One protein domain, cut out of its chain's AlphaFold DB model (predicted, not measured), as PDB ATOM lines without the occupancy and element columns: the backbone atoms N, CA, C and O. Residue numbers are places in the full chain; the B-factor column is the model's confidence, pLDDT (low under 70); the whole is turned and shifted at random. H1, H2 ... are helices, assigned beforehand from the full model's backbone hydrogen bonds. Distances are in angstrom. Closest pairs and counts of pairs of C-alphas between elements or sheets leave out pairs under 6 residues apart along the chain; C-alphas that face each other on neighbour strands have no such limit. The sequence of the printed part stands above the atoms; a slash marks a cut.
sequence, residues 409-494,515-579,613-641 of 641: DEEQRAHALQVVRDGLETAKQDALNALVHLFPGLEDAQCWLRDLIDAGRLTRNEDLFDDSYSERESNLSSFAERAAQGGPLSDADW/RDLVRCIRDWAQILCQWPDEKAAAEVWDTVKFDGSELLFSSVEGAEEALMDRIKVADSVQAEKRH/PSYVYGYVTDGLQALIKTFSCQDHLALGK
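AT A GLANCE: This is residues 409 to 494, 515 to 579 and 613 to 641 of the 641 residues of an uncharacterized protein of Armillaria gallica (UniProt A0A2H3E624). A long helix, H1, has H4 and H5 side by side with it, and past its far end the chain turns a corner into a second group, the helical hairpin of H2 and H3. H7 crosses H3 and runs outward from it, while H8, nearly parallel in line to H7 but running opposite ways, leads back to H4; the short H6 lies between the two groups, against H2. The printed part has 180 residues with eight named helices, H1 to H8 in chain order, and no named strand; the class is all helix. It is only just compact, close to loose, with a radius of gyration of the C-alphas of 18.8 A and spans of 62 by 43 by 29 A.

HOW THE PARTS SIT: H1, residues 410 to 438, and H2, residues 442 to 454, touch only at the corner, and only just, with 3 pairs of C-alphas within 8 A, the closest those of Val 436 and Leu 442 at 6.4 A; they are about perpendicular at 86 degrees. H2 forms a hairpin with H3, residues 469 to 485, at a shallow tilt of 27 degrees, opposite ways; their closest C-alphas are those of Leu 442 and Ala 483, 4.2 A apart. H4, residues 517 to 529, touches residues 420 to 431 of H1 at a shallow tilt of 26 degrees, opposite ways, closest at the C-alphas of Ala 427 and Ile 521, 6.0 A. H5, residues 534 to 544, touches H1 with the C-alphas of Val 540 and Arg 421 closest, 6.1 A apart; H4 and H5 are a hairpin that only just touches, with 3 pairs of C-alphas within 8 A, the closest those of Leu 528 and Ala 537 at 5.7 A. H1, H4 and H5 are an up and down bundle, each running against the one before it. H6, residues 552 to 555, touches H2, closest at the C-alphas of Leu 552 and Gln 446, 6.1 A. H7, residues 559 to 579, touches H3 with its residues 559 to 566 alone, at a steep tilt of 57 degrees, the C-alphas of Leu 563 and Ala 480 closest at 4.8 A. H8, residues 614 to 632, touches H4, closest at the C-alphas of Gly 623 and Val 518, 4.9 A; it is close to H7 but not clearly touching. Every O i to N i+4 pair is within hydrogen-bond range in H1, H2, H3, H4, H5 and H7; in H8 13 of 15 are, and H6 is too short for one.

IN THESE COORDINATES: H1 begins at C-alpha 410 (17.883, 28.293, 17.061) and is 41.8 A long. H3 measures 24.3 A, H7 30.5 A and H8 26.6 A, which ends at C-alpha 632 (35.427, 3.912, 13.500).

THE WHOLE: The C-alphas of Asp 409 and Ala 492 are the two farthest apart, at 63.1 A. Residues 495 to 514 are not printed, a gap of 32.7 A between C-alphas 494 and 515, nor are residues 580 to 612, with 15.4 A between C-alphas 579 and 613. The link from H2 to H3 is long, 14 residues. The mean pLDDT of the printed part is 70.5; 71 residues are under 70, among them residues 613 to 641, which end at the chain's last residue.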
ATOM      1  N   ASP A 409      17.938  30.227  21.369       89.25
ATOM      2  CA  ASP A 409      18.025  30.737  20.000       89.25
ATOM      3  C   ASP A 409      18.501  29.646  19.026       89.25
ATOM      4  O   ASP A 409      19.570  29.050  19.169       89.25
ATOM      5  N   GLU A 410      17.668  29.358  18.032       88.19
ATOM      6  CA  GLU A 410      17.883  28.293  17.061       88.19
ATOM      7  C   GLU A 410      18.960  28.654  16.029       88.19
ATOM      8  O   GLU A 410      19.748  27.788  15.651       88.19
ATOM      9  N   GLU A 411      19.062  29.929  15.640       89.00
ATOM     10  CA  GLU A 411      20.055  30.406  14.671       89.00
ATOM     11  C   GLU A 411      21.464  30.353  15.272       89.00
ATOM     12  O   GLU A 411      22.400  29.836  14.659       89.00
ATOM     13  N   GLN A 412      21.601  30.792  16.524       87.88
ATOM     14  CA  GLN A 412      22.877  30.760  17.241       87.88
ATOM     15  C   GLN A 412      23.335  29.334  17.546       87.88
ATOM     16  O   GLN A 412      24.526  29.033  17.442       87.88
ATOM     17  N   ARG A 413      22.401  28.429  17.873       88.88
ATOM     18  CA  ARG A 413      22.716  27.003  18.022       88.88
ATOM     19  C   ARG A 413      23.143  26.375  16.703       88.88
ATOM     20  O   ARG A 413      24.105  25.616  16.703       88.88
ATOM     21  N   ALA A 414      22.481  26.698  15.591       89.38
ATOM     22  CA  ALA A 414      22.881  26.207  14.274       89.38
ATOM     23  C   ALA A 414      24.288  26.701  13.891       89.38
ATOM     24  O   ALA A 414      25.109  25.909  13.432       89.38
ATOM     25  N   HIS A 415      24.596  27.976  14.153       88.94
ATOM     26  CA  HIS A 415      25.936  28.529  13.949       88.94
ATOM     27  C   HIS A 415      26.988  27.820  14.814       88.94
ATOM     28  O   HIS A 415      28.004  27.355  14.303       88.94
ATOM     29  N   ALA A 416      26.722  27.656  16.111       90.44
ATOM     30  CA  ALA A 416      27.622  26.950  17.020       90.44
ATOM     31  C   ALA A 416      27.844  25.487  16.594       90.44
ATOM     32  O   ALA A 416      28.966  24.988  16.634       90.44
ATOM     33  N   LEU A 417      26.800  24.806  16.118       90.75
ATOM     34  CA  LEU A 417      26.897  23.436  15.624       90.75
ATOM     35  C   LEU A 417      27.750  23.336  14.344       90.75
ATOM     36  O   LEU A 417      28.526  22.391  14.201       90.75
ATOM     37  N   GLN A 418      27.670  24.327  13.450       91.56
ATOM     38  CA  GLN A 418      28.559  24.414  12.287       91.56
ATOM     39  C   GLN A 418      30.024  24.574  12.716       91.56
ATOM     40  O   GLN A 418      30.889  23.879  12.194       91.56
ATOM     41  N   VAL A 419      30.305  25.403  13.724       91.25
ATOM     42  CA  VAL A 419      31.666  25.551  14.270       91.25
ATOM     43  C   VAL A 419      32.172  24.246  14.893       91.25
ATOM     44  O   VAL A 419      33.345  23.907  14.735       91.25
ATOM     45  N   VAL A 420      31.303  23.482  15.565       89.69
ATOM     46  CA  VAL A 420      31.646  22.142  16.075       89.69
ATOM     47  C   VAL A 420      32.007  21.192  14.933       89.69
ATOM     48  O   VAL A 420      33.011  20.484  15.043       89.69
ATOM     49  N   ARG A 421      31.247  21.196  13.828       91.44
ATOM     50  CA  ARG A 421      31.587  20.420  12.624       91.44
ATOM     51  C   ARG A 421      32.964  20.818  12.092       91.44
ATOM     52  O   ARG A 421      33.819  19.950  11.950       91.44
ATOM     53  N   ASP A 422      33.197  22.108  11.863       89.62
ATOM     54  CA  ASP A 422      34.452  22.611  11.291       89.62
ATOM     55  C   ASP A 422      35.656  22.296  12.200       89.62
ATOM     56  O   ASP A 422      36.737  21.923  11.731       89.62
ATOM     57  N   GLY A 423      35.470  22.398  13.522       87.62
ATOM     58  CA  GLY A 423      36.474  22.039  14.522       87.62
ATOM     59  C   GLY A 423      36.810  20.548  14.512       87.62
ATOM     60  O   GLY A 423      37.988  20.180  14.541       87.62
ATOM     61  N   LEU A 424      35.794  19.689  14.409       85.94
ATOM     62  CA  LEU A 424      35.961  18.245  14.284       85.94
ATOM     63  C   LEU A 424      36.628  17.840  12.962       85.94
ATOM     64  O   LEU A 424      37.546  17.022  12.986       85.94
ATOM     65  N   GLU A 425      36.221  18.418  11.828       87.75
ATOM     66  CA  GLU A 425      36.843  18.180  10.516       87.75
ATOM     67  C   GLU A 425      38.312  18.607  10.515       87.75
ATOM     68  O   GLU A 425      39.182  17.854  10.075       87.75
ATOM     69  N   THR A 426      38.612  19.775  11.088       86.19
ATOM     70  CA  THR A 426      39.990  20.254  11.240       86.19
ATOM     71  C   THR A 426      40.811  19.292  12.096       86.19
ATOM     72  O   THR A 426      41.930  18.939  11.731       86.19
ATOM     73  N   ALA A 427      40.264  18.826  13.222       83.81
ATOM     74  CA  ALA A 427      40.977  17.920  14.115       83.81
ATOM     75  C   ALA A 427      41.179  16.522  13.495       83.81
ATOM     76  O   ALA A 427      42.250  15.929  13.644       83.81
ATOM     77  N   LYS A 428      40.190  16.024  12.739       84.00
ATOM     78  CA  LYS A 428      40.295  14.809  11.918       84.00
ATOM     79  C   LYS A 428      41.401  14.954  10.874       84.00
ATOM     80  O   LYS A 428      42.260  14.079  10.774       84.00
ATOM     81  N   GLN A 429      41.426  16.061  10.134       84.25
ATOM     82  CA  GLN A 429      42.450  16.311   9.122       84.25
ATOM     83  C   GLN A 429      43.847  16.444   9.743       84.25
ATOM     84  O   GLN A 429      44.803  15.884   9.210       84.25
ATOM     85  N   ASP A 430      43.977  17.124  10.885       80.75
ATOM     86  CA  ASP A 430      45.237  17.218  11.632       80.75
ATOM     87  C   ASP A 430      45.747  15.822  12.040       80.75
ATOM     88  O   ASP A 430      46.944  15.541  11.940       80.75
ATOM     89  N   ALA A 431      44.849  14.914  12.432       77.94
ATOM     90  CA  ALA A 431      45.198  13.534  12.752       77.94
ATOM     91  C   ALA A 431      45.585  12.690  11.534       77.94
ATOM     92  O   ALA A 431      46.558  11.936  11.601       77.94
ATOM     93  N   LEU A 432      44.884  12.845  10.409       78.19
ATOM     94  CA  LEU A 432      45.262  12.212   9.143       78.19
ATOM     95  C   LEU A 432      46.634  12.699   8.666       78.19
ATOM     96  O   LEU A 432      47.478  11.897   8.274       78.19
ATOM     97  N   ASN A 433      46.902  14.000   8.772       79.69
ATOM     98  CA  ASN A 433      48.208  14.565   8.443       79.69
ATOM     99  C   ASN A 433      49.304  13.992   9.355       79.69
ATOM    100  O   ASN A 433      50.379  13.628   8.877       79.69
ATOM    101  N   ALA A 434      49.033  13.857  10.658       77.19
ATOM    102  CA  ALA A 434      49.957  13.223  11.597       77.19
ATOM    103  C   ALA A 434      50.225  11.748  11.244       77.19
ATOM    104  O   ALA A 434      51.376  11.311  11.295       77.19
ATOM    105  N   LEU A 435      49.200  11.001  10.820       72.38
ATOM    106  CA  LEU A 435      49.337   9.629  10.323       72.38
ATOM    107  C   LEU A 435      50.222   9.540   9.085       72.38
ATOM    108  O   LEU A 435      51.131   8.719   9.057       72.38
ATOM    109  N   VAL A 436      49.987  10.389   8.084       75.62
ATOM    110  CA  VAL A 436      50.789  10.422   6.850       75.62
ATOM    111  C   VAL A 436      52.248  10.769   7.157       75.62
ATOM    112  O   VAL A 436      53.165  10.229   6.543       75.62
ATOM    113  N   HIS A 437      52.494  11.630   8.147       72.06
ATOM    114  CA  HIS A 437      53.852  11.922   8.600       72.06
ATOM    115  C   HIS A 437      54.530  10.740   9.305       72.06
ATOM    116  O   HIS A 437      55.744  10.579   9.167       72.06
ATOM    117  N   LEU A 438      53.779   9.926  10.052       70.38
ATOM    118  CA  LEU A 438      54.296   8.719  10.702       70.38
ATOM    119  C   LEU A 438      54.503   7.561   9.721       70.38
ATOM    120  O   LEU A 438      55.488   6.832   9.827       70.38
ATOM    121  N   PHE A 439      53.590   7.422   8.767       74.44
ATOM    122  CA  PHE A 439      53.535   6.357   7.777       74.44
ATOM    123  C   PHE A 439      53.487   6.974   6.376       74.44
ATOM    124  O   PHE A 439      52.414   7.095   5.780       74.44
ATOM    125  N   PRO A 440      54.642   7.373   5.817       73.88
ATOM    126  CA  PRO A 440      54.690   8.040   4.517       73.88
ATOM    127  C   PRO A 440      54.181   7.157   3.367       73.88
ATOM    128  O   PRO A 440      53.842   7.681   2.312       73.88
ATOM    129  N   GLY A 441      54.117   5.836   3.566       79.06
ATOM    130  CA  GLY A 441      53.574   4.864   2.618       79.06
ATOM    131  C   GLY A 441      52.126   4.467   2.827       79.06
ATOM    132  O   GLY A 441      51.670   3.514   2.199       79.06
ATOM    133  N   LEU A 442      51.416   5.114   3.752       80.75
ATOM    134  CA  LEU A 442      50.089   4.672   4.166       80.75
ATOM    135  C   LEU A 442      49.083   4.661   3.010       80.75
ATOM    136  O   LEU A 442      48.282   3.738   2.920       80.75
ATOM    137  N   GLU A 443      49.145   5.644   2.113       79.56
ATOM    138  CA  GLU A 443      48.249   5.737   0.953       79.56
ATOM    139  C   GLU A 443      48.452   4.560  -0.021       79.56
ATOM    140  O   GLU A 443      47.494   3.866  -0.371       79.56
ATOM    141  N   ASP A 444      49.709   4.255  -0.365       78.69
ATOM    142  CA  ASP A 444      50.073   3.105  -1.207       78.69
ATOM    143  C   ASP A 444      49.671   1.776  -0.547       78.69
ATOM    144  O   ASP A 444      49.135   0.869  -1.191       78.69
ATOM    145  N   ALA A 445      49.906   1.660   0.763       80.06
ATOM    146  CA  ALA A 445      49.558   0.479   1.542       80.06
ATOM    147  C   ALA A 445      48.039   0.259   1.593       80.06
ATOM    148  O   ALA A 445      47.584  -0.880   1.495       80.06
ATOM    149  N   GLN A 446      47.249   1.332   1.699       81.25
ATOM    150  CA  GLN A 446      45.790   1.263   1.647       81.25
ATOM    151  C   GLN A 446      45.276   0.853   0.261       81.25
ATOM    152  O   GLN A 446      44.350   0.046   0.180       81.25
ATOM    153  N   CYS A 447      45.885   1.342  -0.825       81.81
ATOM    154  CA  CYS A 447      45.542   0.906  -2.184       81.81
ATOM    155  C   CYS A 447      45.820  -0.590  -2.369       81.81
ATOM    156  O   CYS A 447      44.962  -1.329  -2.843       81.81
ATOM    157  N   TRP A 448      46.974  -1.058  -1.892       82.25
ATOM    158  CA  TRP A 448      47.311  -2.479  -1.908       82.25
ATOM    159  C   TRP A 448      46.342  -3.334  -1.077       82.25
ATOM    160  O   TRP A 448      45.951  -4.425  -1.494       82.25
ATOM    161  N   LEU A 449      45.936  -2.842   0.096       80.38
ATOM    162  CA  LEU A 449      44.962  -3.523   0.947       80.38
ATOM    163  C   LEU A 449      43.593  -3.628   0.255       80.38
ATOM    164  O   LEU A 449      42.947  -4.671   0.339       80.38
ATOM    165  N   ARG A 450      43.179  -2.584  -0.476       83.31
ATOM    166  CA  ARG A 450      41.958  -2.586  -1.296       83.31
ATOM    167  C   ARG A 450      42.016  -3.655  -2.387       83.31
ATOM    168  O   ARG A 450      41.089  -4.451  -2.477       83.31
ATOM    169  N   ASP A 451      43.123  -3.744  -3.123       83.12
ATOM    170  CA  ASP A 451      43.302  -4.756  -4.174       83.12
ATOM    171  C   ASP A 451      43.201  -6.190  -3.626       83.12
ATOM    172  O   ASP A 451      42.648  -7.078  -4.279       83.12
ATOM    173  N   LEU A 452      43.710  -6.438  -2.412       80.75
ATOM    174  CA  LEU A 452      43.578  -7.744  -1.759       80.75
ATOM    175  C   LEU A 452      42.137  -8.076  -1.363       80.75
ATOM    176  O   LEU A 452      41.732  -9.236  -1.487       80.75
ATOM    177  N   ILE A 453      41.383  -7.084  -0.887       81.25
ATOM    178  CA  ILE A 453      39.966  -7.250  -0.549       81.25
ATOM    179  C   ILE A 453      39.159  -7.526  -1.820       81.25
ATOM    180  O   ILE A 453      38.398  -8.491  -1.863       81.25
ATOM    181  N   ASP A 454      39.371  -6.737  -2.873       82.88
ATOM    182  CA  ASP A 454      38.658  -6.870  -4.147       82.88
ATOM    183  C   ASP A 454      38.966  -8.209  -4.839       82.88
ATOM    184  O   ASP A 454      38.098  -8.808  -5.479       82.88
ATOM    185  N   ALA A 455      40.181  -8.734  -4.654       82.62
ATOM    186  CA  ALA A 455      40.571 -10.065  -5.110       82.62
ATOM    187  C   ALA A 455      40.018 -11.217  -4.240       82.62
ATOM    188  O   ALA A 455      40.293 -12.381  -4.536       82.62
ATOM    189  N   GLY A 456      39.288 -10.922  -3.157       79.75
ATOM    190  CA  GLY A 456      38.761 -11.914  -2.213       79.75
ATOM    191  C   GLY A 456      39.836 -12.620  -1.380       79.75
ATOM    192  O   GLY A 456      39.564 -13.660  -0.784       79.75
ATOM    193  N   ARG A 457      41.062 -12.081  -1.348       76.44
ATOM    194  CA  ARG A 457      42.207 -12.638  -0.603       76.44
ATOM    195  C   ARG A 457      42.243 -12.185   0.852       76.44
ATOM    196  O   ARG A 457      42.994 -12.738   1.651       76.44
ATOM    197  N   LEU A 458      41.449 -11.172   1.183       77.44
ATOM    198  CA  LEU A 458      41.252 -10.673   2.532       77.44
ATOM    199  C   LEU A 458      39.772 -10.321   2.711       77.44
ATOM    200  O   LEU A 458      39.194  -9.632   1.871       77.44
ATOM    201  N   THR A 459      39.149 -10.784   3.789       72.69
ATOM    202  CA  THR A 459      37.776 -10.405   4.149       72.69
ATOM    203  C   THR A 459      37.794  -9.280   5.178       72.69
ATOM    204  O   THR A 459      38.737  -9.148   5.954       72.69
ATOM    205  N   ARG A 460      36.734  -8.462   5.197       67.94
ATOM    206  CA  ARG A 460      36.551  -7.413   6.216       67.94
ATOM    207  C   ARG A 460      36.092  -7.952   7.586       67.94
ATOM    208  O   ARG A 460      36.174  -7.214   8.551       67.94
ATOM    209  N   ASN A 461      35.628  -9.209   7.678       62.50
ATOM    210  CA  ASN A 461      35.099  -9.836   8.905       62.50
ATOM    211  C   ASN A 461      35.699 -11.232   9.194       62.50
ATOM    212  O   ASN A 461      36.150 -11.917   8.269       62.50
ATOM    213  N   GLU A 462      35.624 -11.614  10.481       56.81
ATOM    214  CA  GLU A 462      36.326 -12.677  11.242       56.81
ATOM    215  C   GLU A 462      36.120 -14.157  10.851       56.81
ATOM    216  O   GLU A 462      36.799 -15.018  11.407       56.81
ATOM    217  N   ASP A 463      35.254 -14.518   9.906       53.28
ATOM    218  CA  ASP A 463      34.904 -15.938   9.700       53.28
ATOM    219  C   ASP A 463      35.914 -16.708   8.820       53.28
ATOM    220  O   ASP A 463      35.580 -17.225   7.751       53.28
ATOM    221  N   LEU A 464      37.168 -16.814   9.267       53.50
ATOM    222  CA  LEU A 464      38.199 -17.638   8.629       53.50
ATOM    223  C   LEU A 464      38.608 -18.802   9.540       53.50
ATOM    224  O   LEU A 464      39.561 -18.716  10.311       53.50
ATOM    225  N   PHE A 465      37.902 -19.929   9.412       49.72
ATOM    226  CA  PHE A 465      38.311 -21.196  10.016       49.72
ATOM    227  C   PHE A 465      39.312 -21.943   9.106       49.72
ATOM    228  O   PHE A 465      38.950 -22.477   8.062       49.72
ATOM    229  N   ASP A 466      40.560 -21.988   9.585       56.25
ATOM    230  CA  ASP A 466      41.444 -23.172   9.637       56.25
ATOM    231  C   ASP A 466      42.470 -23.486   8.521       56.25
ATOM    232  O   ASP A 466      43.063 -24.549   8.563       56.25
ATOM    233  N   ASP A 467      42.815 -22.564   7.609       54.03
ATOM    234  CA  ASP A 467      44.075 -22.670   6.812       54.03
ATOM    235  C   ASP A 467      44.624 -21.311   6.309       54.03
ATOM    236  O   ASP A 467      45.816 -21.158   6.029       54.03
ATOM    237  N   SER A 468      43.786 -20.270   6.249       60.78
ATOM    238  CA  SER A 468      44.147 -18.938   5.730       60.78
ATOM    239  C   SER A 468      44.798 -17.998   6.753       60.78
ATOM    240  O   SER A 468      45.171 -16.879   6.401       60.78
ATOM    241  N   TYR A 469      44.958 -18.421   8.013       67.19
ATOM    242  CA  TYR A 469      45.495 -17.567   9.082       67.19
ATOM    243  C   TYR A 469      46.948 -17.147   8.814       67.19
ATOM    244  O   TYR A 469      47.311 -15.986   8.982       67.19
ATOM    245  N   SER A 470      47.778 -18.078   8.330       69.88
ATOM    246  CA  SER A 470      49.182 -17.795   8.000       69.88
ATOM    247  C   SER A 470      49.330 -16.837   6.809       69.88
ATOM    248  O   SER A 470      50.194 -15.959   6.823       69.88
ATOM    249  N   GLU A 471      48.456 -16.957   5.803       75.06
ATOM    250  CA  GLU A 471      48.418 -16.047   4.654       75.06
ATOM    251  C   GLU A 471      47.905 -14.660   5.063       75.06
ATOM    252  O   GLU A 471      48.476 -13.648   4.651       75.06
ATOM    253  N   ARG A 472      46.884 -14.602   5.927       77.06
ATOM    254  CA  ARG A 472      46.371 -13.358   6.510       77.06
ATOM    255  C   ARG A 472      47.468 -12.609   7.264       77.06
ATOM    256  O   ARG A 472      47.727 -11.455   6.941       77.06
ATOM    257  N   GLU A 473      48.154 -13.267   8.193       77.38
ATOM    258  CA  GLU A 473      49.227 -12.651   8.985       77.38
ATOM    259  C   GLU A 473      50.384 -12.156   8.097       77.38
ATOM    260  O   GLU A 473      50.884 -11.040   8.250       77.38
ATOM    261  N   SER A 474      50.762 -12.946   7.085       78.56
ATOM    262  CA  SER A 474      51.759 -12.539   6.087       78.56
ATOM    263  C   SER A 474      51.321 -11.298   5.297       78.56
ATOM    264  O   SER A 474      52.139 -10.412   5.018       78.56
ATOM    265  N   ASN A 475      50.041 -11.212   4.926       79.19
ATOM    266  CA  ASN A 475      49.484 -10.054   4.228       79.19
ATOM    267  C   ASN A 475      49.441  -8.808   5.129       79.19
ATOM    268  O   ASN A 475      49.821  -7.730   4.670       79.19
ATOM    269  N   LEU A 476      49.065  -8.945   6.404       80.06
ATOM    270  CA  LEU A 476      49.048  -7.844   7.375       80.06
ATOM    271  C   LEU A 476      50.461  -7.317   7.674       80.06
ATOM    272  O   LEU A 476      50.689  -6.106   7.672       80.06
ATOM    273  N   SER A 477      51.447  -8.206   7.815       80.06
ATOM    274  CA  SER A 477      52.852  -7.806   7.978       80.06
ATOM    275  C   SER A 477      53.394  -7.074   6.743       80.06
ATOM    276  O   SER A 477      54.084  -6.060   6.876       80.06
ATOM    277  N   SER A 478      53.023  -7.525   5.537       78.00
ATOM    278  CA  SER A 478      53.389  -6.865   4.272       78.00
ATOM    279  C   SER A 478      52.703  -5.506   4.095       78.00
ATOM    280  O   SER A 478      53.268  -4.597   3.485       78.00
ATOM    281  N   PHE A 479      51.478  -5.358   4.603       80.62
ATOM    282  CA  PHE A 479      50.768  -4.081   4.661       80.62
ATOM    283  C   PHE A 479      51.502  -3.088   5.566       80.62
ATOM    284  O   PHE A 479      51.828  -1.983   5.131       80.62
ATOM    285  N   ALA A 480      51.825  -3.495   6.795       78.81
ATOM    286  CA  ALA A 480      52.511  -2.634   7.751       78.81
ATOM    287  C   ALA A 480      53.913  -2.229   7.264       78.81
ATOM    288  O   ALA A 480      54.358  -1.101   7.478       78.81
ATOM    289  N   GLU A 481      54.597  -3.130   6.555       76.62
ATOM    290  CA  GLU A 481      55.887  -2.846   5.932       76.62
ATOM    291  C   GLU A 481      55.787  -1.795   4.820       76.62
ATOM    292  O   GLU A 481      56.553  -0.831   4.827       76.62
ATOM    293  N   ARG A 482      54.792  -1.922   3.931       77.31
ATOM    294  CA  ARG A 482      54.486  -0.907   2.907       77.31
ATOM    295  C   ARG A 482      54.196   0.452   3.519       77.31
ATOM    296  O   ARG A 482      54.753   1.448   3.069       77.31
ATOM    297  N   ALA A 483      53.354   0.485   4.549       77.50
ATOM    298  CA  ALA A 483      52.938   1.725   5.192       77.50
ATOM    299  C   ALA A 483      54.119   2.467   5.841       77.50
ATOM    300  O   ALA A 483      54.220   3.691   5.741       77.50
ATOM    301  N   ALA A 484      55.031   1.727   6.478       73.56
ATOM    302  CA  ALA A 484      56.205   2.288   7.140       73.56
ATOM    303  C   ALA A 484      57.301   2.743   6.161       73.56
ATOM    304  O   ALA A 484      58.018   3.702   6.446       73.56
ATOM    305  N   GLN A 485      57.457   2.049   5.032       71.19
ATOM    306  CA  GLN A 485      58.493   2.333   4.040       71.19
ATOM    307  C   GLN A 485      58.038   3.445   3.069       71.19
ATOM    308  O   GLN A 485      58.668   4.500   3.004       71.19
ATOM    309  N   GLY A 486      56.890   3.289   2.409       62.69
ATOM    310  CA  GLY A 486      56.452   4.141   1.294       62.69
ATOM    311  C   GLY A 486      56.981   3.685  -0.059       62.69
ATOM    312  O   GLY A 486      58.089   3.180  -0.152       62.69
ATOM    313  N   GLY A 487      56.179   3.831  -1.119       58.19
ATOM    314  CA  GLY A 487      56.512   3.347  -2.460       58.19
ATOM    315  C   GLY A 487      56.230   1.850  -2.708       58.19
ATOM    316  O   GLY A 487      55.842   1.105  -1.803       58.19
ATOM    317  N   PRO A 488      56.397   1.376  -3.961       54.22
ATOM    318  CA  PRO A 488      56.102  -0.004  -4.337       54.22
ATOM    319  C   PRO A 488      57.155  -0.986  -3.793       54.22
ATOM    320  O   PRO A 488      58.321  -0.895  -4.163       54.22
ATOM    321  N   LEU A 489      56.741  -2.007  -3.016       52.06
ATOM    322  CA  LEU A 489      57.644  -3.069  -2.497       52.06
ATOM    323  C   LEU A 489      58.445  -3.814  -3.577       52.06
ATOM    324  O   LEU A 489      59.384  -4.537  -3.259       52.06
ATOM    325  N   SER A 490      58.026  -3.735  -4.841       51.50
ATOM    326  CA  SER A 490      58.682  -4.423  -5.953       51.50
ATOM    327  C   SER A 490      59.950  -3.729  -6.444       51.50
ATOM    328  O   SER A 490      60.642  -4.288  -7.294       51.50
ATOM    329  N   ASP A 491      60.242  -2.517  -5.971       48.38
ATOM    330  CA  ASP A 491      61.429  -1.783  -6.384       48.38
ATOM    331  C   ASP A 491      62.607  -2.133  -5.459       48.38
ATOM    332  O   ASP A 491      62.748  -1.605  -4.358       48.38
ATOM    333  N   ALA A 492      63.437  -3.085  -5.900       49.22
ATOM    334  CA  ALA A 492      64.601  -3.573  -5.153       49.22
ATOM    335  C   ALA A 492      65.650  -2.476  -4.872       49.22
ATOM    336  O   ALA A 492      66.505  -2.658  -4.005       49.22
ATOM    337  N   ASP A 493      65.562  -1.351  -5.587       44.94
ATOM    338  CA  ASP A 493      66.437  -0.187  -5.448       44.94
ATOM    339  C   ASP A 493      65.796   0.950  -4.631       44.94
ATOM    340  O   ASP A 493      66.405   2.013  -4.455       44.94
ATOM    341  N   TRP A 494      64.583   0.754  -4.098       42.69
ATOM    342  CA  TRP A 494      63.941   1.761  -3.267       42.69
ATOM    343  C   TRP A 494      64.669   1.887  -1.922       42.69
ATOM    344  O   TRP A 494      64.743   0.962  -1.112       42.69
ATOM    345  N   ARG A 515      50.487  19.460  19.640       62.47
ATOM    346  CA  ARG A 515      49.046  19.417  19.865       62.47
ATOM    347  C   ARG A 515      48.686  18.021  20.343       62.47
ATOM    348  O   ARG A 515      48.982  17.039  19.668       62.47
ATOM    349  N   ASP A 516      48.025  17.943  21.489       75.38
ATOM    350  CA  ASP A 516      47.370  16.721  21.934       75.38
ATOM    351  C   ASP A 516      46.109  16.519  21.076       75.38
ATOM    352  O   ASP A 516      45.020  17.004  21.395       75.38
ATOM    353  N   LEU A 517      46.292  15.883  19.913       75.38
ATOM    354  CA  LEU A 517      45.240  15.642  18.916       75.38
ATOM    355  C   LEU A 517      44.075  14.840  19.509       75.38
ATOM    356  O   LEU A 517      42.911  15.106  19.214       75.38
ATOM    357  N   VAL A 518      44.399  13.907  20.404       72.44
ATOM    358  CA  VAL A 518      43.448  13.057  21.132       72.44
ATOM    359  C   VAL A 518      42.532  13.906  21.978       72.44
ATOM    360  O   VAL A 518      41.313  13.765  21.923       72.44
ATOM    361  N   ARG A 519      43.131  14.801  22.766       78.50
ATOM    362  CA  ARG A 519      42.392  15.719  23.615       78.50
ATOM    363  C   ARG A 519      41.550  16.671  22.781       78.50
ATOM    364  O   ARG A 519      40.391  16.857  23.117       78.50
ATOM    365  N   CYS A 520      42.077  17.203  21.676       77.62
ATOM    366  CA  CYS A 520      41.308  18.093  20.802       77.62
ATOM    367  C   CYS A 520      40.025  17.418  20.296       77.62
ATOM    368  O   CYS A 520      38.944  17.979  20.443       77.62
ATOM    369  N   ILE A 521      40.129  16.201  19.760       80.50
ATOM    370  CA  ILE A 521      38.974  15.449  19.248       80.50
ATOM    371  C   ILE A 521      38.030  15.041  20.368       80.50
ATOM    372  O   ILE A 521      36.823  15.200  20.225       80.50
ATOM    373  N   ARG A 522      38.566  14.552  21.492       81.81
ATOM    374  CA  ARG A 522      37.767  14.191  22.667       81.81
ATOM    375  C   ARG A 522      36.951  15.377  23.162       81.81
ATOM    376  O   ARG A 522      35.773  15.206  23.447       81.81
ATOM    377  N   ASP A 523      37.564  16.551  23.258       82.56
ATOM    378  CA  ASP A 523      36.904  17.746  23.766       82.56
ATOM    379  C   ASP A 523      35.760  18.182  22.826       82.56
ATOM    380  O   ASP A 523      34.655  18.458  23.295       82.56
ATOM    381  N   TRP A 524      35.974  18.164  21.503       85.75
ATOM    382  CA  TRP A 524      34.918  18.443  20.518       85.75
ATOM    383  C   TRP A 524      33.801  17.397  20.521       85.75
ATOM    384  O   TRP A 524      32.621  17.748  20.546       85.75
ATOM    385  N   ALA A 525      34.163  16.112  20.537       83.62
ATOM    386  CA  ALA A 525      33.205  15.018  20.612       83.62
ATOM    387  C   ALA A 525      32.372  15.122  21.892       83.62
ATOM    388  O   ALA A 525      31.156  14.976  21.843       83.62
ATOM    389  N   GLN A 526      32.988  15.466  23.027       83.56
ATOM    390  CA  GLN A 526      32.286  15.660  24.291       83.56
ATOM    391  C   GLN A 526      31.245  16.787  24.215       83.56
ATOM    392  O   GLN A 526      30.170  16.639  24.795       83.56
ATOM    393  N   ILE A 527      31.524  17.887  23.509       84.38
ATOM    394  CA  ILE A 527      30.521  18.940  23.278       84.38
ATOM    395  C   ILE A 527      29.353  18.404  22.463       84.38
ATOM    396  O   ILE A 527      28.204  18.641  22.832       84.38
ATOM    397  N   LEU A 528      29.641  17.660  21.397       86.25
ATOM    398  CA  LEU A 528      28.615  17.070  20.545       86.25
ATOM    399  C   LEU A 528      27.740  16.065  21.316       86.25
ATOM    400  O   LEU A 528      26.526  16.061  21.158       86.25
ATOM    401  N   CYS A 529      28.333  15.282  22.223       82.62
ATOM    402  CA  CYS A 529      27.610  14.355  23.104       82.62
ATOM    403  C   CYS A 529      26.700  15.071  24.110       82.62
ATOM    404  O   CYS A 529      25.702  14.519  24.552       82.62
ATOM    405  N   GLN A 530      27.074  16.284  24.521       84.56
ATOM    406  CA  GLN A 530      26.309  17.103  25.464       84.56
ATOM    407  C   GLN A 530      25.331  18.048  24.755       84.56
ATOM    408  O   GLN A 530      24.736  18.913  25.404       84.56
ATOM    409  N   TRP A 531      25.194  17.934  23.432       86.75
ATOM    410  CA  TRP A 531      24.344  18.818  22.656       86.75
ATOM    411  C   TRP A 531      22.863  18.527  22.937       86.75
ATOM    412  O   TRP A 531      22.468  17.363  22.904       86.75
ATOM    413  N   PRO A 532      22.012  19.542  23.194       87.94
ATOM    414  CA  PRO A 532      20.618  19.285  23.570       87.94
ATOM    415  C   PRO A 532      19.759  18.641  22.478       87.94
ATOM    416  O   PRO A 532      18.783  17.965  22.790       87.94
ATOM    417  N   ASP A 533      20.089  18.883  21.208       88.62
ATOM    418  CA  ASP A 533      19.436  18.243  20.065       88.62
ATOM    419  C   ASP A 533      20.277  17.051  19.594       88.62
ATOM    420  O   ASP A 533      21.218  17.203  18.811       88.62
ATOM    421  N   GLU A 534      19.922  15.864  20.087       87.56
ATOM    422  CA  GLU A 534      20.593  14.604  19.749       87.56
ATOM    423  C   GLU A 534      20.573  14.315  18.246       87.56
ATOM    424  O   GLU A 534      21.526  13.751  17.709       87.56
ATOM    425  N   LYS A 535      19.506  14.715  17.541       88.81
ATOM    426  CA  LYS A 535      19.374  14.442  16.110       88.81
ATOM    427  C   LYS A 535      20.335  15.314  15.311       88.81
ATOM    428  O   LYS A 535      21.056  14.799  14.461       88.81
ATOM    429  N   ALA A 536      20.379  16.610  15.608       88.44
ATOM    430  CA  ALA A 536      21.314  17.525  14.959       88.44
ATOM    431  C   ALA A 536      22.776  17.147  15.263       88.44
ATOM    432  O   ALA A 536      23.637  17.198  14.383       88.44
ATOM    433  N   ALA A 537      23.052  16.699  16.492       87.50
ATOM    434  CA  ALA A 537      24.366  16.202  16.878       87.50
ATOM    435  C   ALA A 537      24.771  14.937  16.103       87.50
ATOM    436  O   ALA A 537      25.895  14.852  15.604       87.50
ATOM    437  N   ALA A 538      23.846  13.985  15.950       85.12
ATOM    438  CA  ALA A 538      24.060  12.778  15.159       85.12
ATOM    439  C   ALA A 538      24.318  13.098  13.678       85.12
ATOM    440  O   ALA A 538      25.227  12.523  13.090       85.12
ATOM    441  N   GLU A 539      23.596  14.058  13.089       90.56
ATOM    442  CA  GLU A 539      23.814  14.488  11.699       90.56
ATOM    443  C   GLU A 539      25.225  15.067  11.481       90.56
ATOM    444  O   GLU A 539      25.884  14.762  10.478       90.56
ATOM    445  N   VAL A 540      25.734  15.865  12.429       89.25
ATOM    446  CA  VAL A 540      27.129  16.336  12.389       89.25
ATOM    447  C   VAL A 540      28.094  15.167  12.517       89.25
ATOM    448  O   VAL A 540      29.013  15.052  11.705       89.25
ATOM    449  N   TRP A 541      27.880  14.285  13.495       86.94
ATOM    450  CA  TRP A 541      28.746  13.132  13.715       86.94
ATOM    451  C   TRP A 541      28.825  12.223  12.487       86.94
ATOM    452  O   TRP A 541      29.917  11.856  12.060       86.94
ATOM    453  N   ASP A 542      27.686  11.927  11.864       83.81
ATOM    454  CA  ASP A 542      27.593  11.111  10.656       83.81
ATOM    455  C   ASP A 542      28.328  11.721   9.463       83.81
ATOM    456  O   ASP A 542      28.786  10.986   8.591       83.81
ATOM    457  N   THR A 543      28.471  13.049   9.437       86.81
ATOM    458  CA  THR A 543      29.239  13.748   8.400       86.81
ATOM    459  C   THR A 543      30.746  13.658   8.645       86.81
ATOM    460  O   THR A 543      31.521  13.562   7.699       86.81
ATOM    461  N   VAL A 544      31.172  13.722   9.909       84.06
ATOM    462  CA  VAL A 544      32.594  13.810  10.273       84.06
ATOM    463  C   VAL A 544      33.231  12.428  10.429       84.06
ATOM    464  O   VAL A 544      34.415  12.273  10.116       84.06
ATOM    465  N   LYS A 545      32.486  11.427  10.921       80.06
ATOM    466  CA  LYS A 545      33.012  10.087  11.221       80.06
ATOM    467  C   LYS A 545      33.731   9.464  10.025       80.06
ATOM    468  O   LYS A 545      33.439   9.789   8.876       80.06
ATOM    469  N   PHE A 546      34.670   8.555  10.294       71.81
ATOM    470  CA  PHE A 546      35.287   7.803   9.207       71.81
ATOM    471  C   PHE A 546      34.217   6.912   8.581       71.81
ATOM    472  O   PHE A 546      33.607   6.080   9.250       71.81
ATOM    473  N   ASP A 547      34.006   7.053   7.279       69.62
ATOM    474  CA  ASP A 547      33.103   6.189   6.515       69.62
ATOM    475  C   ASP A 547      33.760   4.843   6.133       69.62
ATOM    476  O   ASP A 547      33.184   4.032   5.407       69.62
ATOM    477  N   GLY A 548      34.985   4.604   6.620       64.56
ATOM    478  CA  GLY A 548      35.816   3.439   6.315       64.56
ATOM    479  C   GLY A 548      36.521   3.507   4.956       64.56
ATOM    480  O   GLY A 548      37.361   2.656   4.667       64.56
ATOM    481  N   SER A 549      36.231   4.513   4.124       67.19
ATOM    482  CA  SER A 549      36.915   4.723   2.844       67.19
ATOM    483  C   SER A 549      38.243   5.471   3.009       67.19
ATOM    484  O   SER A 549      39.182   5.220   2.252       67.19
ATOM    485  N   GLU A 550      38.330   6.329   4.029       69.69
ATOM    486  CA  GLU A 550      39.491   7.178   4.345       69.69
ATOM    487  C   GLU A 550      40.608   6.425   5.094       69.69
ATOM    488  O   GLU A 550      41.789   6.748   4.960       69.69
ATOM    489  N   LEU A 551      40.240   5.410   5.883       70.00
ATOM    490  CA  LEU A 551      41.159   4.549   6.633       70.00
ATOM    491  C   LEU A 551      40.767   3.087   6.426       70.00
ATOM    492  O   LEU A 551      40.263   2.422   7.324       70.00
ATOM    493  N   LEU A 552      41.015   2.558   5.229       68.50
ATOM    494  CA  LEU A 552      40.644   1.176   4.889       68.50
ATOM    495  C   LEU A 552      41.168   0.135   5.882       68.50
ATOM    496  O   LEU A 552      40.515  -0.880   6.117       68.50
ATOM    497  N   PHE A 553      42.335   0.382   6.474       66.31
ATOM    498  CA  PHE A 553      42.943  -0.537   7.428       66.31
ATOM    499  C   PHE A 553      42.172  -0.640   8.748       66.31
ATOM    500  O   PHE A 553      42.284  -1.662   9.406       66.31
ATOM    501  N   SER A 554      41.336   0.337   9.120       65.88
ATOM    502  CA  SER A 554      40.466   0.196  10.296       65.88
ATOM    503  C   SER A 554      39.266  -0.724  10.040       65.88
ATOM    504  O   SER A 554      38.575  -1.097  10.978       65.88
ATOM    505  N   SER A 555      38.997  -1.076   8.774       67.00
ATOM    506  CA  SER A 555      37.943  -2.025   8.373       67.00
ATOM    507  C   SER A 555      38.449  -3.461   8.190       67.00
ATOM    508  O   SER A 555      37.693  -4.336   7.769       67.00
ATOM    509  N   VAL A 556      39.735  -3.694   8.463       71.31
ATOM    510  CA  VAL A 556      40.397  -4.994   8.379       71.31
ATOM    511  C   VAL A 556      40.947  -5.328   9.758       71.31
ATOM    512  O   VAL A 556      41.923  -4.732  10.209       71.31
ATOM    513  N   GLU A 557      40.333  -6.300  10.423       74.38
ATOM    514  CA  GLU A 557      40.785  -6.776  11.733       74.38
ATOM    515  C   GLU A 557      42.264  -7.238  11.657       74.38
ATOM    516  O   GLU A 557      42.674  -7.908  10.700       74.38
ATOM    517  N   GLY A 558      43.092  -6.837  12.626       70.38
ATOM    518  CA  GLY A 558      44.528  -7.135  12.670       70.38
ATOM    519  C   GLY A 558      45.435  -6.139  11.929       70.38
ATOM    520  O   GLY A 558      46.649  -6.136  12.146       70.38
ATOM    521  N   ALA A 559      44.903  -5.285  11.042       73.75
ATOM    522  CA  ALA A 559      45.726  -4.336  10.281       73.75
ATOM    523  C   ALA A 559      46.208  -3.143  11.124       73.75
ATOM    524  O   ALA A 559      47.320  -2.653  10.906       73.75
ATOM    525  N   GLU A 560      45.412  -2.707  12.106       71.94
ATOM    526  CA  GLU A 560      45.833  -1.719  13.108       71.94
ATOM    527  C   GLU A 560      46.959  -2.295  13.977       71.94
ATOM    528  O   GLU A 560      48.013  -1.675  14.120       71.94
ATOM    529  N   GLU A 561      46.782  -3.512  14.497       75.12
ATOM    530  CA  GLU A 561      47.763  -4.210  15.329       75.12
ATOM    531  C   GLU A 561      49.099  -4.391  14.596       75.12
ATOM    532  O   GLU A 561      50.156  -4.099  15.161       75.12
ATOM    533  N   ALA A 562      49.062  -4.772  13.315       76.19
ATOM    534  CA  ALA A 562      50.259  -4.936  12.494       76.19
ATOM    535  C   ALA A 562      51.038  -3.619  12.296       76.19
ATOM    536  O   ALA A 562      52.273  -3.611  12.358       76.19
ATOM    537  N   LEU A 563      50.344  -2.489  12.091       74.06
ATOM    538  CA  LEU A 563      50.978  -1.163  12.038       74.06
ATOM    539  C   LEU A 563      51.606  -0.791  13.383       74.06
ATOM    540  O   LEU A 563      52.737  -0.300  13.437       74.06
ATOM    541  N   MET A 564      50.887  -1.054  14.471       69.19
ATOM    542  CA  MET A 564      51.319  -0.729  15.828       69.19
ATOM    543  C   MET A 564      52.539  -1.541  16.258       69.19
ATOM    544  O   MET A 564      53.467  -1.000  16.862       69.19
ATOM    545  N   ASP A 565      52.594  -2.820  15.905       74.56
ATOM    546  CA  ASP A 565      53.748  -3.664  16.197       74.56
ATOM    547  C   ASP A 565      54.995  -3.208  15.432       74.56
ATOM    548  O   ASP A 565      56.099  -3.233  15.983       74.56
ATOM    549  N   ARG A 566      54.845  -2.665  14.216       70.62
ATOM    550  CA  ARG A 566      55.965  -2.026  13.506       70.62
ATOM    551  C   ARG A 566      56.466  -0.763  14.206       70.62
ATOM    552  O   ARG A 566      57.683  -0.567  14.246       70.62
ATOM    553  N   ILE A 567      55.585   0.046  14.802       66.50
ATOM    554  CA  ILE A 567      56.008   1.191  15.629       66.50
ATOM    555  C   ILE A 567      56.805   0.702  16.844       66.50
ATOM    556  O   ILE A 567      57.925   1.162  17.059       66.50
ATOM    557  N   LYS A 568      56.294  -0.289  17.592       71.38
ATOM    558  CA  LYS A 568      56.988  -0.850  18.769       71.38
ATOM    559  C   LYS A 568      58.375  -1.393  18.419       71.38
ATOM    560  O   LYS A 568      59.330  -1.199  19.173       71.38
ATOM    561  N   VAL A 569      58.506  -2.060  17.270       68.44
ATOM    562  CA  VAL A 569      59.794  -2.563  16.768       68.44
ATOM    563  C   VAL A 569      60.731  -1.408  16.403       68.44
ATOM    564  O   VAL A 569      61.903  -1.436  16.779       68.44
ATOM    565  N   ALA A 570      60.240  -0.370  15.720       60.59
ATOM    566  CA  ALA A 570      61.038   0.812  15.393       60.59
ATOM    567  C   ALA A 570      61.543   1.536  16.656       60.59
ATOM    568  O   ALA A 570      62.711   1.942  16.705       60.59
ATOM    569  N   ASP A 571      60.707   1.631  17.691       58.53
ATOM    570  CA  ASP A 571      61.056   2.209  18.990       58.53
ATOM    571  C   ASP A 571      62.085   1.362  19.742       58.53
ATOM    572  O   ASP A 571      63.062   1.904  20.261       58.53
ATOM    573  N   SER A 572      61.930   0.035  19.745       62.22
ATOM    574  CA  SER A 572      62.897  -0.893  20.342       62.22
ATOM    575  C   SER A 572      64.270  -0.789  19.665       62.22
ATOM    576  O   SER A 572      65.285  -0.621  20.343       62.22
ATOM    577  N   VAL A 573      64.308  -0.743  18.328       58.66
ATOM    578  CA  VAL A 573      65.545  -0.572  17.546       58.66
ATOM    579  C   VAL A 573      66.193   0.796  17.798       58.66
ATOM    580  O   VAL A 573      67.422   0.903  17.866       58.66
ATOM    581  N   GLN A 574      65.405   1.866  17.949       55.09
ATOM    582  CA  GLN A 574      65.940   3.182  18.312       55.09
ATOM    583  C   GLN A 574      66.444   3.231  19.759       55.09
ATOM    584  O   GLN A 574      67.501   3.818  20.005       55.09
ATOM    585  N   ALA A 575      65.732   2.623  20.708       61.44
ATOM    586  CA  ALA A 575      66.154   2.509  22.101       61.44
ATOM    587  C   ALA A 575      67.466   1.719  22.213       61.44
ATOM    588  O   ALA A 575      68.391   2.148  22.899       61.44
ATOM    589  N   GLU A 576      67.603   0.631  21.460       60.88
ATOM    590  CA  GLU A 576      68.816  -0.179  21.426       60.88
ATOM    591  C   GLU A 576      69.997   0.570  20.789       60.88
ATOM    592  O   GLU A 576      71.095   0.577  21.346       60.88
ATOM    593  N   LYS A 577      69.775   1.338  19.710       57.94
ATOM    594  CA  LYS A 577      70.788   2.266  19.164       57.94
ATOM    595  C   LYS A 577      71.201   3.353  20.164       57.94
ATOM    596  O   LYS A 577      72.371   3.743  20.185       57.94
ATOM    597  N   ARG A 578      70.283   3.840  21.010       50.84
ATOM    598  CA  ARG A 578      70.581   4.789  22.104       50.84
ATOM    599  C   ARG A 578      71.397   4.136  23.216       50.84
ATOM    600  O   ARG A 578      72.323   4.759  23.724       50.84
ATOM    601  N   HIS A 579      71.096   2.889  23.570       59.44
ATOM    602  CA  HIS A 579      71.899   2.121  24.520       59.44
ATOM    603  C   HIS A 579      73.308   1.851  23.981       59.44
ATOM    604  O   HIS A 579      74.280   2.041  24.704       59.44
ATOM    605  N   PRO A 613      62.413  12.788  21.107       36.75
ATOM    606  CA  PRO A 613      61.437  12.448  20.066       36.75
ATOM    607  C   PRO A 613      60.557  11.229  20.376       36.75
ATOM    608  O   PRO A 613      59.504  11.089  19.772       36.75
ATOM    609  N   SER A 614      60.956  10.354  21.306       38.25
ATOM    610  CA  SER A 614      60.236   9.110  21.633       38.25
ATOM    611  C   SER A 614      58.967   9.317  22.464       38.25
ATOM    612  O   SER A 614      58.080   8.476  22.412       38.25
ATOM    613  N   TYR A 615      58.830  10.438  23.184       38.62
ATOM    614  CA  TYR A 615      57.573  10.741  23.884       38.62
ATOM    615  C   TYR A 615      56.442  11.085  22.906       38.62
ATOM    616  O   TYR A 615      55.284  10.814  23.191       38.62
ATOM    617  N   VAL A 616      56.776  11.608  21.722       40.78
ATOM    618  CA  VAL A 616      55.803  11.948  20.673       40.78
ATOM    619  C   VAL A 616      55.109  10.697  20.134       40.78
ATOM    620  O   VAL A 616      53.916  10.739  19.869       40.78
ATOM    621  N   TYR A 617      55.825   9.575  20.018       41.53
ATOM    622  CA  TYR A 617      55.275   8.355  19.426       41.53
ATOM    623  C   TYR A 617      54.230   7.695  20.329       41.53
ATOM    624  O   TYR A 617      53.162   7.379  19.827       41.53
ATOM    625  N   GLY A 618      54.462   7.610  21.646       42.75
ATOM    626  CA  GLY A 618      53.498   7.037  22.601       42.75
ATOM    627  C   GLY A 618      52.160   7.793  22.683       42.75
ATOM    628  O   GLY A 618      51.096   7.178  22.653       42.75
ATOM    629  N   TYR A 619      52.191   9.134  22.715       43.34
ATOM    630  CA  TYR A 619      50.961   9.947  22.694       43.34
ATOM    631  C   TYR A 619      50.218   9.847  21.370       43.34
ATOM    632  O   TYR A 619      48.989   9.867  21.347       43.34
ATOM    633  N   VAL A 620      50.956   9.751  20.263       47.31
ATOM    634  CA  VAL A 620      50.346   9.647  18.944       47.31
ATOM    635  C   VAL A 620      49.783   8.244  18.721       47.31
ATOM    636  O   VAL A 620      48.722   8.146  18.126       47.31
ATOM    637  N   THR A 621      50.380   7.175  19.257       49.53
ATOM    638  CA  THR A 621      49.845   5.807  19.154       49.53
ATOM    639  C   THR A 621      48.600   5.571  20.002       49.53
ATOM    640  O   THR A 621      47.586   5.126  19.467       49.53
ATOM    641  N   ASP A 622      48.632   5.915  21.294       52.31
ATOM    642  CA  ASP A 622      47.454   5.784  22.171       52.31
ATOM    643  C   ASP A 622      46.349   6.740  21.717       52.31
ATOM    644  O   ASP A 622      45.153   6.449  21.786       52.31
ATOM    645  N   GLY A 623      46.777   7.883  21.190       54.12
ATOM    646  CA  GLY A 623      45.925   8.874  20.592       54.12
ATOM    647  C   GLY A 623      45.247   8.447  19.316       54.12
ATOM    648  O   GLY A 623      44.045   8.639  19.187       54.12
ATOM    649  N   LEU A 624      45.994   7.838  18.404       54.00
ATOM    650  CA  LEU A 624      45.476   7.301  17.156       54.00
ATOM    651  C   LEU A 624      44.561   6.123  17.388       54.00
ATOM    652  O   LEU A 624      43.515   6.059  16.762       54.00
ATOM    653  N   GLN A 625      44.897   5.241  18.323       57.59
ATOM    654  CA  GLN A 625      44.018   4.146  18.691       57.59
ATOM    655  C   GLN A 625      42.715   4.665  19.314       57.59
ATOM    656  O   GLN A 625      41.634   4.200  18.960       57.59
ATOM    657  N   ALA A 626      42.787   5.657  20.206       58.50
ATOM    658  CA  ALA A 626      41.593   6.303  20.740       58.50
ATOM    659  C   ALA A 626      40.794   7.011  19.637       58.50
ATOM    660  O   ALA A 626      39.574   6.949  19.647       58.50
ATOM    661  N   LEU A 627      41.457   7.643  18.674       58.47
ATOM    662  CA  LEU A 627      40.856   8.407  17.585       58.47
ATOM    663  C   LEU A 627      40.186   7.516  16.543       58.47
ATOM    664  O   LEU A 627      39.033   7.757  16.197       58.47
ATOM    665  N   ILE A 628      40.876   6.463  16.102       56.78
ATOM    666  CA  ILE A 628      40.336   5.418  15.236       56.78
ATOM    667  C   ILE A 628      39.134   4.811  15.942       56.78
ATOM    668  O   ILE A 628      38.050   4.914  15.399       56.78
ATOM    669  N   LYS A 629      39.254   4.340  17.190       62.28
ATOM    670  CA  LYS A 629      38.104   3.797  17.939       62.28
ATOM    671  C   LYS A 629      36.963   4.800  18.121       62.28
ATOM    672  O   LYS A 629      35.804   4.413  18.032       62.28
ATOM    673  N   THR A 630      37.268   6.078  18.355       59.50
ATOM    674  CA  THR A 630      36.241   7.119  18.524       59.50
ATOM    675  C   THR A 630      35.476   7.337  17.222       59.50
ATOM    676  O   THR A 630      34.264   7.468  17.276       59.50
ATOM    677  N   PHE A 631      36.140   7.324  16.062       57.59
ATOM    678  CA  PHE A 631      35.520   7.609  14.762       57.59
ATOM    679  C   PHE A 631      35.148   6.371  13.917       57.59
ATOM    680  O   PHE A 631      34.438   6.535  12.927       57.59
ATOM    681  N   SER A 632      35.618   5.164  14.260       50.00
ATOM    682  CA  SER A 632      35.427   3.912  13.500       50.00
ATOM    683  C   SER A 632      34.356   2.982  14.071       50.00
ATOM    684  O   SER A 632      34.015   1.999  13.416       50.00
ATOM    685  N   CYS A 633      33.815   3.255  15.266       46.84
ATOM    686  CA  CYS A 633      32.774   2.423  15.869       46.84
ATOM    687  C   CYS A 633      31.530   2.357  14.967       46.84
ATOM    688  O   CYS A 633      30.710   3.275  14.945       46.84
ATOM    689  N   GLN A 634      31.405   1.247  14.233       43.22
ATOM    690  CA  GLN A 634      30.298   0.991  13.319       43.22
ATOM    691  C   GLN A 634      29.066   0.413  14.014       43.22
ATOM    692  O   GLN A 634      27.975   0.660  13.536       43.22
ATOM    693  N   ASP A 635      29.196  -0.274  15.146       44.91
ATOM    694  CA  ASP A 635      28.057  -0.746  15.933       44.91
ATOM    695  C   ASP A 635      28.562  -1.246  17.288       44.91
ATOM    696  O   ASP A 635      29.238  -2.263  17.360       44.91
ATOM    697  N   HIS A 636      28.264  -0.511  18.357       35.47
ATOM    698  CA  HIS A 636      27.901  -1.051  19.670       35.47
ATOM    699  C   HIS A 636      27.499   0.124  20.564       35.47
ATOM    700  O   HIS A 636      28.336   0.855  21.079       35.47
ATOM    701  N   LEU A 637      26.178   0.308  20.668       39.84
ATOM    702  CA  LEU A 637      25.435   0.865  21.799       39.84
ATOM    703  C   LEU A 637      26.271   1.626  22.844       39.84
ATOM    704  O   LEU A 637      26.983   1.012  23.637       39.84
ATOM    705  N   ALA A 638      25.997   2.931  22.934       33.34
ATOM    706  CA  ALA A 638      26.374   3.827  24.023       33.34
ATOM    707  C   ALA A 638      27.839   4.334  23.940       33.34
ATOM    708  O   ALA A 638      28.782   3.671  24.347       33.34
ATOM    709  N   LEU A 639      28.117   5.586  23.562       34.25
ATOM    710  CA  LEU A 639      27.654   6.776  24.299       34.25
ATOM    711  C   LEU A 639      26.961   6.404  25.611       34.25
ATOM    712  O   LEU A 639      25.777   6.629  25.822       34.25
ATOM    713  N   GLY A 640      27.706   5.699  26.465       34.00
ATOM    714  CA  GLY A 640      27.311   5.330  27.816       34.00
ATOM    715  C   GLY A 640      27.380   6.538  28.730       34.00
ATOM    716  O   GLY A 640      28.123   6.514  29.710       34.00
ATOM    717  N   LYS A 641      26.647   7.587  28.356       29.22
ATOM    718  CA  LYS A 641      26.005   8.588  29.197       29.22
ATOM    719  C   LYS A 641      25.122   9.479  28.347       29.22
ATOM    720  O   LYS A 641      25.656  10.003  27.348       29.22
TER     721      LYS A 641